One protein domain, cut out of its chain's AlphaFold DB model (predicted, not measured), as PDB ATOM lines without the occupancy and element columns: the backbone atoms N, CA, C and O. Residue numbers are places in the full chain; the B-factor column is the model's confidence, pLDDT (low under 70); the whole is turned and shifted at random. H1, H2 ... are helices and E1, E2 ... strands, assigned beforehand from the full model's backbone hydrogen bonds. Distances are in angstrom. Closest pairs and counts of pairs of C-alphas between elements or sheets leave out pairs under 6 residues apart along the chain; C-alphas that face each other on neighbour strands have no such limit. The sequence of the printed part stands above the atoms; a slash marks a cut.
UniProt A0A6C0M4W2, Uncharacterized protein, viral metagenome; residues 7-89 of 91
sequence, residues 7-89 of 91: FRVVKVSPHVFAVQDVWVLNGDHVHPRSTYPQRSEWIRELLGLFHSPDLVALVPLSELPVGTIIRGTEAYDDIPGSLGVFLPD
ATOM      1  N   PHE A   7     281.475 276.880  80.734       94.50
ATOM      2  CA  PHE A   7     282.411 276.731  81.838       94.50
ATOM      3  C   PHE A   7     282.309 275.351  82.475       94.50
ATOM      4  O   PHE A   7     281.225 274.780  82.610       94.50
ATOM      5  N   ARG A   8     283.453 274.855  82.941       91.19
ATOM      6  CA  ARG A   8     283.528 273.749  83.889       91.19
ATOM      7  C   ARG A   8     283.585 274.320  85.297       91.19
ATOM      8  O   ARG A   8     284.414 275.186  85.583       91.19
ATOM      9  N   VAL A   9     282.707 273.838  86.170       91.69
ATOM     10  CA  VAL A   9     282.551 274.391  87.515       91.69
ATOM     11  C   VAL A   9     282.459 273.309  88.581       91.69
ATOM     12  O   VAL A   9     281.938 272.219  88.337       91.69
ATOM     13  N   VAL A  10     282.888 273.652  89.792       89.94
ATOM     14  CA  VAL A  10     282.597 272.898  91.010       89.94
ATOM     15  C   VAL A  10     281.534 273.646  91.795       89.94
ATOM     16  O   VAL A  10     281.678 274.825  92.108       89.94
ATOM     17  N   LYS A  11     280.450 272.949  92.134       90.94
ATOM     18  CA  LYS A  11     279.416 273.501  93.004       90.94
ATOM     19  C   LYS A  11     279.934 273.548  94.440       90.94
ATOM     20  O   LYS A  11     280.164 272.500  95.037       90.94
ATOM     21  N   VAL A  12     280.079 274.756  94.977       90.31
ATOM     22  CA  VAL A  12     280.525 274.998  96.358       90.31
ATOM     23  C   VAL A  12     279.322 275.060  97.296       90.31
ATOM     24  O   VAL A  12     279.315 274.464  98.367       90.31
ATOM     25  N   SER A  13     278.264 275.751  96.874       90.25
ATOM     26  CA  SER A  13     277.005 275.866  97.614       90.25
ATOM     27  C   SER A  13     275.824 275.920  96.632       90.25
ATOM     28  O   SER A  13     276.037 275.883  95.417       90.25
ATOM     29  N   PRO A  14     274.557 275.977  97.089       91.75
ATOM     30  CA  PRO A  14     273.403 276.076  96.194       91.75
ATOM     31  C   PRO A  14     273.479 277.215  95.166       91.75
ATOM     32  O   PRO A  14     272.978 277.038  94.059       91.75
ATOM     33  N   HIS A  15     274.150 278.319  95.514       92.75
ATOM     34  CA  HIS A  15     274.225 279.540  94.705       92.75
ATOM     35  C   HIS A  15     275.660 279.976  94.378       92.75
ATOM     36  O   HIS A  15     275.844 281.051  93.822       92.75
ATOM     37  N   VAL A  16     276.677 279.177  94.712       91.69
ATOM     38  CA  VAL A  16     278.087 279.514  94.457       91.69
ATOM     39  C   VAL A  16     278.757 278.377  93.704       91.69
ATOM     40  O   VAL A  16     278.741 277.223  94.149       91.69
ATOM     41  N   PHE A  17     279.374 278.718  92.578       93.56
ATOM     42  CA  PHE A  17     280.095 277.787  91.725       93.56
ATOM     43  C   PHE A  17     281.491 278.334  91.450       93.56
ATOM     44  O   PHE A  17     281.656 279.452  90.966       93.56
ATOM     45  N   ALA A  18     282.497 277.524  91.753       92.00
ATOM     46  CA  ALA A  18     283.880 277.829  91.445       92.00
ATOM     47  C   ALA A  18     284.171 277.427  90.001       92.00
ATOM     48  O   ALA A  18     284.026 276.253  89.647       92.00
ATOM     49  N   VAL A  19     284.566 278.383  89.170       93.50
ATOM     50  CA  VAL A  19     284.937 278.139  87.779       93.50
ATOM     51  C   VAL A  19     286.361 277.598  87.737       93.50
ATOM     52  O   VAL A  19     287.290 278.243  88.223       93.50
ATOM     53  N   GLN A  20     286.510 276.397  87.178       89.81
ATOM     54  CA  GLN A  20     287.801 275.722  87.040       89.81
ATOM     55  C   GLN A  20     288.387 275.904  85.645       89.81
ATOM     56  O   GLN A  20     289.587 276.098  85.516       89.81
ATOM     57  N   ASP A  21     287.553 275.845  84.604       92.25
ATOM     58  CA  ASP A  21     288.036 275.879  83.224       92.25
ATOM     59  C   ASP A  21     286.959 276.381  82.246       92.25
ATOM     60  O   ASP A  21     285.770 276.452  82.582       92.25
ATOM     61  N   VAL A  22     287.365 276.701  81.018       93.81
ATOM     62  CA  VAL A  22     286.492 277.096  79.908       93.81
ATOM     63  C   VAL A  22     286.662 276.133  78.736       93.81
ATOM     64  O   VAL A  22     287.754 275.923  78.208       93.81
ATOM     65  N   TRP A  23     285.546 275.535  78.320       94.25
ATOM     66  CA  TRP A  23     285.512 274.602  77.197       94.25
ATOM     67  C   TRP A  23     285.294 275.342  75.876       94.25
ATOM     68  O   TRP A  23     286.063 275.196  74.923       94.25
ATOM     69  N   VAL A  24     284.259 276.183  75.847       95.31
ATOM     70  CA  VAL A  24     283.847 276.979  74.685       95.31
ATOM     71  C   VAL A  24     283.737 278.434  75.102       95.31
ATOM     72  O   VAL A  24     283.162 278.720  76.150       95.31
ATOM     73  N   LEU A  25     284.246 279.333  74.265       94.38
ATOM     74  CA  LEU A  25     284.144 280.775  74.444       94.38
ATOM     75  C   LEU A  25     283.484 281.391  73.211       94.38
ATOM     76  O   LEU A  25     284.040 281.317  72.116       94.38
ATOM     77  N   ASN A  26     282.302 281.987  73.380       92.06
ATOM     78  CA  ASN A  26     281.520 282.586  72.291       92.06
ATOM     79  C   ASN A  26     281.386 281.667  71.059       92.06
ATOM     80  O   ASN A  26     281.521 282.104  69.914       92.06
ATOM     81  N   GLY A  27     281.088 280.388  71.292       92.88
ATOM     82  CA  GLY A  27     280.908 279.377  70.247       92.88
ATOM     83  C   GLY A  27     282.201 278.788  69.681       92.88
ATOM     84  O   GLY A  27     282.124 277.864  68.876       92.88
ATOM     85  N   ASP A  28     283.372 279.267  70.109       94.38
ATOM     86  CA  ASP A  28     284.659 278.724  69.682       94.38
ATOM     87  C   ASP A  28     285.223 277.723  70.703       94.38
ATOM     88  O   ASP A  28     285.241 277.970  71.911       94.38
ATOM     89  N   HIS A  29     285.694 276.570  70.227       94.44
ATOM     90  CA  HIS A  29     286.217 275.497  71.073       94.44
ATOM     91  C   HIS A  29     287.670 275.808  71.456       94.44
ATOM     92  O   HIS A  29     288.608 275.603  70.674       94.44
ATOM     93  N   VAL A  30     287.863 276.371  72.650       95.06
ATOM     94  CA  VAL A  30     289.153 276.929  73.089       95.06
ATOM     95  C   VAL A  30     290.016 275.941  73.867       95.06
ATOM     96  O   VAL A  30     291.241 276.016  73.772       95.06
ATOM     97  N   HIS A  31     289.402 274.980  74.567       93.75
ATOM     98  CA  HIS A  31     290.110 273.981  75.372       93.75
ATOM     99  C   HIS A  31     291.250 273.253  74.628       93.75
ATOM    100  O   HIS A  31     292.372 273.263  75.134       93.75
ATOM    101  N   PRO A  32     291.051 272.683  73.418       93.81
ATOM    102  CA  PRO A  32     292.102 271.927  72.731       93.81
ATOM    103  C   PRO A  32     293.217 272.790  72.125       93.81
ATOM    104  O   PRO A  32     294.229 272.250  71.691       93.81
ATOM    105  N   ARG A  33     293.032 274.112  72.034       94.88
ATOM    106  CA  ARG A  33     293.945 275.021  71.312       94.88
ATOM    107  C   ARG A  33     294.697 275.990  72.219       94.88
ATOM    108  O   ARG A  33     295.570 276.701  71.736       94.88
ATOM    109  N   SER A  34     294.363 276.017  73.505       94.12
ATOM    110  CA  SER A  34     294.876 277.002  74.461       94.12
ATOM    111  C   SER A  34     295.423 276.294  75.690       94.12
ATOM    112  O   SER A  34     294.905 275.240  76.066       94.12
ATOM    113  N   THR A  35     296.441 276.862  76.329       94.31
ATOM    114  CA  THR A  35     296.991 276.314  77.579       94.31
ATOM    115  C   THR A  35     296.064 276.605  78.758       94.31
ATOM    116  O   THR A  35     295.256 277.535  78.704       94.31
ATOM    117  N   TYR A  36     296.170 275.833  79.842       92.00
ATOM    118  CA  TYR A  36     295.372 276.101  81.041       92.00
ATOM    119  C   TYR A  36     295.612 277.512  81.620       92.00
ATOM    120  O   TYR A  36     294.623 278.193  81.889       92.00
ATOM    121  N   PRO A  37     296.857 278.034  81.715       92.31
ATOM    122  CA  PRO A  37     297.080 279.416  82.149       92.31
ATOM    123  C   PRO A  37     296.357 280.468  81.294       92.31
ATOM    124  O   PRO A  37     295.772 281.397  81.843       92.31
ATOM    125  N   GLN A  38     296.332 280.308  79.963       94.00
ATOM    126  CA  GLN A  38     295.578 281.210  79.079       94.00
ATOM    127  C   GLN A  38     294.078 281.163  79.371       94.00
ATOM    128  O   GLN A  38     293.435 282.203  79.499       94.00
ATOM    129  N   ARG A  39     293.525 279.954  79.506       93.75
ATOM    130  CA  ARG A  39     292.100 279.753  79.797       93.75
ATOM    131  C   ARG A  39     291.718 280.317  81.164       93.75
ATOM    132  O   ARG A  39     290.673 280.950  81.283       93.75
ATOM    133  N   SER A  40     292.581 280.143  82.165       92.00
ATOM    134  CA  SER A  40     292.411 280.691  83.513       92.00
ATOM    135  C   SER A  40     292.363 282.221  83.508       92.00
ATOM    136  O   SER A  40     291.469 282.811  84.119       92.00
ATOM    137  N   GLU A  41     293.250 282.863  82.747       93.75
ATOM    138  CA  GLU A  41     293.256 284.320  82.620       93.75
ATOM    139  C   GLU A  41     291.987 284.840  81.931       93.75
ATOM    140  O   GLU A  41     291.353 285.775  82.419       93.75
ATOM    141  N   TRP A  42     291.539 284.178  80.859       94.94
ATOM    142  CA  TRP A  42     290.277 284.538  80.208       94.94
ATOM    143  C   TRP A  42     289.080 284.406  81.143       94.94
ATOM    144  O   TRP A  42     288.212 285.270  81.133       94.94
ATOM    145  N   ILE A  43     289.017 283.358  81.969       94.50
ATOM    146  CA  ILE A  43     287.946 283.205  82.965       94.50
ATOM    147  C   ILE A  43     287.923 284.411  83.904       94.50
ATOM    148  O   ILE A  43     286.859 284.994  84.114       94.50
ATOM    149  N   ARG A  44     289.084 284.816  84.430       92.88
ATOM    150  CA  ARG A  44     289.203 285.969  85.332       92.88
ATOM    151  C   ARG A  44     288.679 287.251  84.678       92.88
ATOM    152  O   ARG A  44     287.888 287.972  85.282       92.88
ATOM    153  N   GLU A  45     289.078 287.517  83.437       93.06
ATOM    154  CA  GLU A  45     288.627 288.692  82.683       93.06
ATOM    155  C   GLU A  45     287.126 288.646  82.363       93.06
ATOM    156  O   GLU A  45     286.413 289.625  82.583       93.06
ATOM    157  N   LEU A  46     286.625 287.506  81.881       92.56
ATOM    158  CA  LEU A  46     285.224 287.336  81.489       92.56
ATOM    159  C   LEU A  46     284.280 287.499  82.676       92.56
ATOM    160  O   LEU A  46     283.259 288.177  82.557       92.56
ATOM    161  N   LEU A  47     284.620 286.896  83.816       92.12
ATOM    162  CA  LEU A  47     283.826 287.046  85.030       92.12
ATOM    163  C   LEU A  47     283.866 288.497  85.526       92.12
ATOM    164  O   LEU A  47     282.814 289.048  85.831       92.12
ATOM    165  N   GLY A  48     285.030 289.152  85.515       91.00
ATOM    166  CA  GLY A  48     285.143 290.555  85.926       91.00
ATOM    167  C   GLY A  48     284.375 291.542  85.035       91.00
ATOM    168  O   GLY A  48     283.886 292.557  85.527       91.00
ATOM    169  N   LEU A  49     284.256 291.258  83.734       92.00
ATOM    170  CA  LEU A  49     283.589 292.142  82.770       92.00
ATOM    171  C   LEU A  49     282.085 291.889  82.640       92.00
ATOM    172  O   LEU A  49     281.320 292.834  82.444       92.00
ATOM    173  N   PHE A  50     281.666 290.624  82.689       89.69
ATOM    174  CA  PHE A  50     280.320 290.223  82.268       89.69
ATOM    175  C   PHE A  50     279.507 289.526  83.356       89.69
ATOM    176  O   PHE A  50     278.303 289.339  83.172       89.69
ATOM    177  N   HIS A  51     280.119 289.140  84.476       90.81
ATOM    178  CA  HIS A  51     279.403 288.515  85.580       90.81
ATOM    179  C   HIS A  51     279.195 289.507  86.727       90.81
ATOM    180  O   HIS A  51     280.126 290.097  87.262       90.81
ATOM    181  N   SER A  52     277.939 289.677  87.127       89.44
ATOM    182  CA  SER A  52     277.559 290.350  88.367       89.44
ATOM    183  C   SER A  52     276.769 289.348  89.208       89.44
ATOM    184  O   SER A  52     275.761 288.839  88.709       89.44
ATOM    185  N   PRO A  53     277.214 289.014  90.431       84.50
ATOM    186  CA  PRO A  53     276.528 288.033  91.262       84.50
ATOM    187  C   PRO A  53     275.126 288.530  91.631       84.50
ATOM    188  O   PRO A  53     274.990 289.545  92.310       84.50
ATOM    189  N   ASP A  54     274.097 287.813  91.185       85.00
ATOM    190  CA  ASP A  54     272.701 288.048  91.576       85.00
ATOM    191  C   ASP A  54     272.108 286.743  92.128       85.00
ATOM    192  O   ASP A  54     272.278 286.421  93.302       85.00
ATOM    193  N   LEU A  55     271.523 285.905  91.267       85.25
ATOM    194  CA  LEU A  55     270.948 284.612  91.670       85.25
ATOM    195  C   LEU A  55     271.996 283.512  91.913       85.25
ATOM    196  O   LEU A  55     271.739 282.539  92.630       85.25
ATOM    197  N   VAL A  56     273.153 283.640  91.261       91.12
ATOM    198  CA  VAL A  56     274.280 282.706  91.323       91.12
ATOM    199  C   VAL A  56     275.581 283.500  91.247       91.12
ATOM    200  O   VAL A  56     275.689 284.420  90.438       91.12
ATOM    201  N   ALA A  57     276.568 283.111  92.051       92.38
ATOM    202  CA  ALA A  57     277.933 283.605  91.982       92.38
ATOM    203  C   ALA A  57     278.830 282.588  91.261       92.38
ATOM    204  O   ALA A  57     278.983 281.445  91.708       92.38
ATOM    205  N   LEU A  58     279.426 283.021  90.153       93.38
ATOM    206  CA  LEU A  58     280.556 282.368  89.511       93.38
ATOM    207  C   LEU A  58     281.825 283.048  90.010       93.38
ATOM    208  O   LEU A  58     281.996 284.250  89.823       93.38
ATOM    209  N   VAL A  59     282.704 282.280  90.642       91.62
ATOM    210  CA  VAL A  59     283.960 282.799  91.194       91.62
ATOM    211  C   VAL A  59     285.138 282.031  90.607       91.62
ATOM    212  O   VAL A  59     285.041 280.809  90.466       91.62
ATOM    213  N   PRO A  60     286.253 282.692  90.260       89.06
ATOM    214  CA  PRO A  60     287.493 281.989  89.966       89.06
ATOM    215  C   PRO A  60     287.888 281.095  91.143       89.06
ATOM    216  O   PRO A  60     287.730 281.477  92.304       89.06
ATOM    217  N   LEU A  61     288.447 279.916  90.859       83.00
ATOM    218  CA  LEU A  61     288.909 278.999  91.907       83.00
ATOM    219  C   LEU A  61     289.887 279.669  92.893       83.00
ATOM    220  O   LEU A  61     289.829 279.405  94.090       83.00
ATOM    221  N   SER A  62     290.742 280.571  92.400       82.44
ATOM    222  CA  SER A  62     291.715 281.337  93.194       82.44
ATOM    223  C   SER A  62     291.094 282.344  94.166       82.44
ATOM    224  O   SER A  62     291.785 282.826  95.059       82.44
ATOM    225  N   GLU A  63     289.820 282.689  93.987       86.06
ATOM    226  CA  GLU A  63     289.103 283.664  94.817       86.06
ATOM    227  C   GLU A  63     288.212 282.995  95.870       86.06
ATOM    228  O   GLU A  63     287.524 283.677  96.633       86.06
ATOM    229  N   LEU A  64     288.221 281.661  95.950       85.00
ATOM    230  CA  LEU A  64     287.517 280.970  97.019       85.00
ATOM    231  C   LEU A  64     288.126 281.308  98.389       85.00
ATOM    232  O   LEU A  64     289.350 281.292  98.539       85.00
ATOM    233  N   PRO A  65     287.291 281.550  99.419       84.69
ATOM    234  CA  PRO A  65     287.775 281.714 100.781       84.69
ATOM    235  C   PRO A  65     288.624 280.520 101.223       84.69
ATOM    236  O   PRO A  65     288.281 279.363 100.958       84.69
ATOM    237  N   VAL A  66     289.707 280.795 101.948       81.00
ATOM    238  CA  VAL A  66     290.540 279.746 102.549       81.00
ATOM    239  C   VAL A  66     289.676 278.869 103.461       81.00
ATOM    240  O   VAL A  66     288.906 279.382 104.272       81.00
ATOM    241  N   GLY A  67     289.799 277.547 103.322       77.50
ATOM    242  CA  GLY A  67     288.993 276.575 104.067       77.50
ATOM    243  C   GLY A  67     287.623 276.275 103.448       77.50
ATOM    244  O   GLY A  67     286.826 275.561 104.057       77.50
ATOM    245  N   THR A  68     287.330 276.792 102.249       83.81
ATOM    246  CA  THR A  68     286.152 276.361 101.486       83.81
ATOM    247  C   THR A  68     286.265 274.873 101.175       83.81
ATOM    248  O   THR A  68     287.185 274.455 100.479       83.81
ATOM    249  N   ILE A  69     285.301 274.086 101.656       82.44
ATOM    250  CA  ILE A  69     285.263 272.643 101.419       82.44
ATOM    251  C   ILE A  69     284.914 272.402  99.950       82.44
ATOM    252  O   ILE A  69     283.757 272.521  99.534       82.44
ATOM    253  N   ILE A  70     285.923 272.039  99.167       82.62
ATOM    254  CA  ILE A  70     285.772 271.507  97.816       82.62
ATOM    255  C   ILE A  70     286.320 270.084  97.797       82.62
ATOM    256  O   ILE A  70     287.227 269.746  98.538       82.62
ATOM    257  N   ARG A  71     285.765 269.213  96.952       81.50
ATOM    258  CA  ARG A  71     286.182 267.795  96.908       81.50
ATOM    259  C   ARG A  71     287.617 267.598  96.414       81.50
ATOM    260  O   ARG A  71     288.162 266.507  96.536       81.50
ATOM    261  N   GLY A  72     288.172 268.619  95.777       80.62
ATOM    262  CA  GLY A  72     289.457 268.582  95.113       80.62
ATOM    263  C   GLY A  72     289.535 269.606  93.991       80.62
ATOM    264  O   GLY A  72     288.548 270.265  93.642       80.62
ATOM    265  N   THR A  73     290.722 269.717  93.418       81.56
ATOM    266  CA  THR A  73     291.054 270.637  92.327       81.56
ATOM    267  C   THR A  73     291.689 269.874  91.183       81.56
ATOM    268  O   THR A  73     292.279 268.820  91.394       81.56
ATOM    269  N   GLU A  74     291.622 270.406  89.972       83.50
ATOM    270  CA  GLU A  74     292.363 269.833  88.854       83.50
ATOM    271  C   GLU A  74     293.731 270.493  88.723       83.50
ATOM    272  O   GLU A  74     293.857 271.717  88.779       83.50
ATOM    273  N   ALA A  75     294.759 269.664  88.562       83.44
ATOM    274  CA  ALA A  75     296.084 270.104  88.167       83.44
ATOM    275  C   ALA A  75     296.259 269.876  86.667       83.44
ATOM    276  O   ALA A  75     296.000 268.782  86.164       83.44
ATOM    277  N   TYR A  76     296.716 270.909  85.976       86.00
ATOM    278  CA  TYR A  76     296.964 270.892  84.542       86.00
ATOM    279  C   TYR A  76     298.450 271.106  84.270       86.00
ATOM    280  O   TYR A  76     299.145 271.755  85.053       86.00
ATOM    281  N   ASP A  77     298.917 270.565  83.151       87.19
ATOM    282  CA  ASP A  77     300.198 270.941  82.563       87.19
ATOM    283  C   ASP A  77     300.022 272.135  81.600       87.19
ATOM    284  O   ASP A  77     298.928 272.684  81.428       87.19
ATOM    285  N   ASP A  78     301.115 272.542  80.956       88.88
ATOM    286  CA  ASP A  78     301.117 273.638  79.983       88.88
ATOM    287  C   ASP A  78     300.816 273.178  78.543       88.88
ATOM    288  O   ASP A  78     301.031 273.930  77.589       88.88
ATOM    289  N   ILE A  79     300.323 271.949  78.348       90.62
ATOM    290  CA  ILE A  79     300.032 271.401  77.021       90.62
ATOM    291  C   ILE A  79     298.586 271.755  76.631       90.62
ATOM    292  O   ILE A  79     297.644 271.411  77.347       90.62
ATOM    293  N   PRO A  80     298.352 272.424  75.485       91.19
ATOM    294  CA  PRO A  80     296.999 272.695  75.013       91.19
ATOM    295  C   PRO A  80     296.152 271.426  74.895       91.19
ATOM    296  O   PRO A  80     296.589 270.417  74.344       91.19
ATOM    297  N   GLY A  81     294.920 271.488  75.399       82.25
ATOM    298  CA  GLY A  81     293.990 270.362  75.354       82.25
ATOM    299  C   GLY A  81     294.294 269.195  76.287       82.25
ATOM    300  O   GLY A  81     293.544 268.218  76.245       82.25
ATOM    301  N   SER A  82     295.336 269.276  77.119       85.62
ATOM    302  CA  SER A  82     295.567 268.268  78.150       85.62
ATOM    303  C   SER A  82     294.393 268.204  79.122       85.62
ATOM    304  O   SER A  82     293.695 269.190  79.386       85.62
ATOM    305  N   LEU A  83     294.139 266.999  79.622       81.50
ATOM    306  CA  LEU A  83     293.133 266.779  80.646       81.50
ATOM    307  C   LEU A  83     293.750 267.060  82.010       81.50
ATOM    308  O   LEU A  83     294.836 266.568  82.316       81.50
ATOM    309  N   GLY A  84     293.020 267.809  82.831       80.81
ATOM    310  CA  GLY A  84     293.377 268.005  84.223       80.81
ATOM    311  C   GLY A  84     293.371 266.676  84.974       80.81
ATOM    312  O   GLY A  84     292.507 265.819  84.767       80.81
ATOM    313  N   VAL A  85     294.340 266.502  85.865       84.81
ATOM    314  CA  VAL A  85     294.350 265.401  86.824       84.81
ATOM    315  C   VAL A  85     293.625 265.872  88.073       84.81
ATOM    316  O   VAL A  85     294.029 266.852  88.699       84.81
ATOM    317  N   PHE A  86     292.556 265.171  88.446       85.69
ATOM    318  CA  PHE A  86     291.834 265.469  89.675       85.69
ATOM    319  C   PHE A  86     292.694 265.129  90.895       85.69
ATOM    320  O   PHE A  86     293.075 263.974  91.105       85.69
ATOM    321  N   LEU A  87     292.969 266.142  91.709       84.69
ATOM    322  CA  LEU A  87     293.635 266.032  92.994       84.69
ATOM    323  C   LEU A  87     292.576 266.170  94.094       84.69
ATOM    324  O   LEU A  87     292.007 267.256  94.232       84.69
ATOM    325  N   PRO A  88     292.277 265.104  94.858       83.25
ATOM    326  CA  PRO A  88     291.344 265.197  95.972       83.25
ATOM    327  C   PRO A  88     291.889 266.150  97.039       83.25
ATOM    328  O   PRO A  88     293.102 266.208  97.263       83.25
ATOM    329  N   ASP A  89     290.990 266.885  97.693       77.06
ATOM    330  CA  ASP A  89     291.374 267.668  98.866       77.06
ATOM    331  C   ASP A  89     291.800 266.702  99.981       77.06
ATOM    332  O   ASP A  89     291.231 265.613 100.115       77.06
TER     333      ASP A  89
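AT A GLANCE: This is residues 7 to 89 of the 91 residues of an uncharacterized protein of viral metagenome (UniProt A0A6C0M4W2). A small, strongly twisted sheet of three strands, E1, E2 and E3, has one helix, H1, packed across one of its faces, and a separate two-stranded hairpin, E4 and E5, is set off to one side of this body. The long strand E2 runs through the middle of the sheet and bends sharply at residue 21. The printed part has 83 residues with one named helix and five named strands, in the order E1, E2, H1, E3, E4, E5; the class is mixed, helices and strands. The larger sheet runs E1, E2, E3 and is mixed, while E4 and E5 are antiparallel. The whole is compact, with a radius of gyration of the C-alphas of 12.8 A, and flat, with spans of 31 by 30 by 16 A.

IN THESE COORDINATES: E1 is residues 7 to 13, 16.7 A long, and begins at C-alpha 7 (282.411, 276.731, 81.838). E2, residues 16 to 25, is 20.9 A from first to last C-alpha and bends by 76 degrees at residue 21. Its residues 24 to 25 pair, antiparallel, with residues 28 to 29. H1, residues 36 to 50, measures 20.7 A and begins at C-alpha 36 (295.372, 276.101, 81.041). E3 is residues 57 to 60, 9.9 A; E4 is residues 72 to 75, 9.7 A; E5 is residues 85 to 88, 9.6 A, and ends at C-alpha 88 (291.344, 265.197, 95.972).

HOW THE PARTS SIT: E1 and E2 form a hairpin, antiparallel at 174 degrees, with N 8 and O 21 at 2.8 A and N 18 and O 10 at 2.8 A, within hydrogen-bond range. On the other side of E2, E3 is its parallel neighbour at 68 degrees, with N 19 and O 59 at 2.8 A. E2, H1 and E3 make a strand-helix-strand unit, two parallel neighbour strands with a helix between them along the chain. H1 is on the sheet at a height of 7.8 A and runs across the strands, at 67 degrees to E2 on the local plane. It lies over E2, and is only just not over E1 and E3, with 2 of its 15 C-alphas falling on each. The closest C-alphas of E2 and H1 are those of Val 22 and Arg 39, 6.2 A; those of H1 and E3 are Arg 44 and Pro 60, 6.3 A. In H1 every O i to N i+4 pair is within hydrogen-bond range. E4 and E5 form a second hairpin, antiparallel at 152 degrees, with N 73 and O 87 at 2.9 A. The closest C-alphas of E2 and E4 are those of Gln 20 and Glu 74, 7.7 A. H1 is apart from E4 and from E5.

THE WHOLE: The two C-alphas farthest apart are those of Asp 54 and Ile 79, 35.2 A. The printed part has no cut. The link from E3 to E4, 11 residues, is long; the one from E1 to E2 is tight. The mean pLDDT of the printed part is 89.2, and no printed residue is under 70.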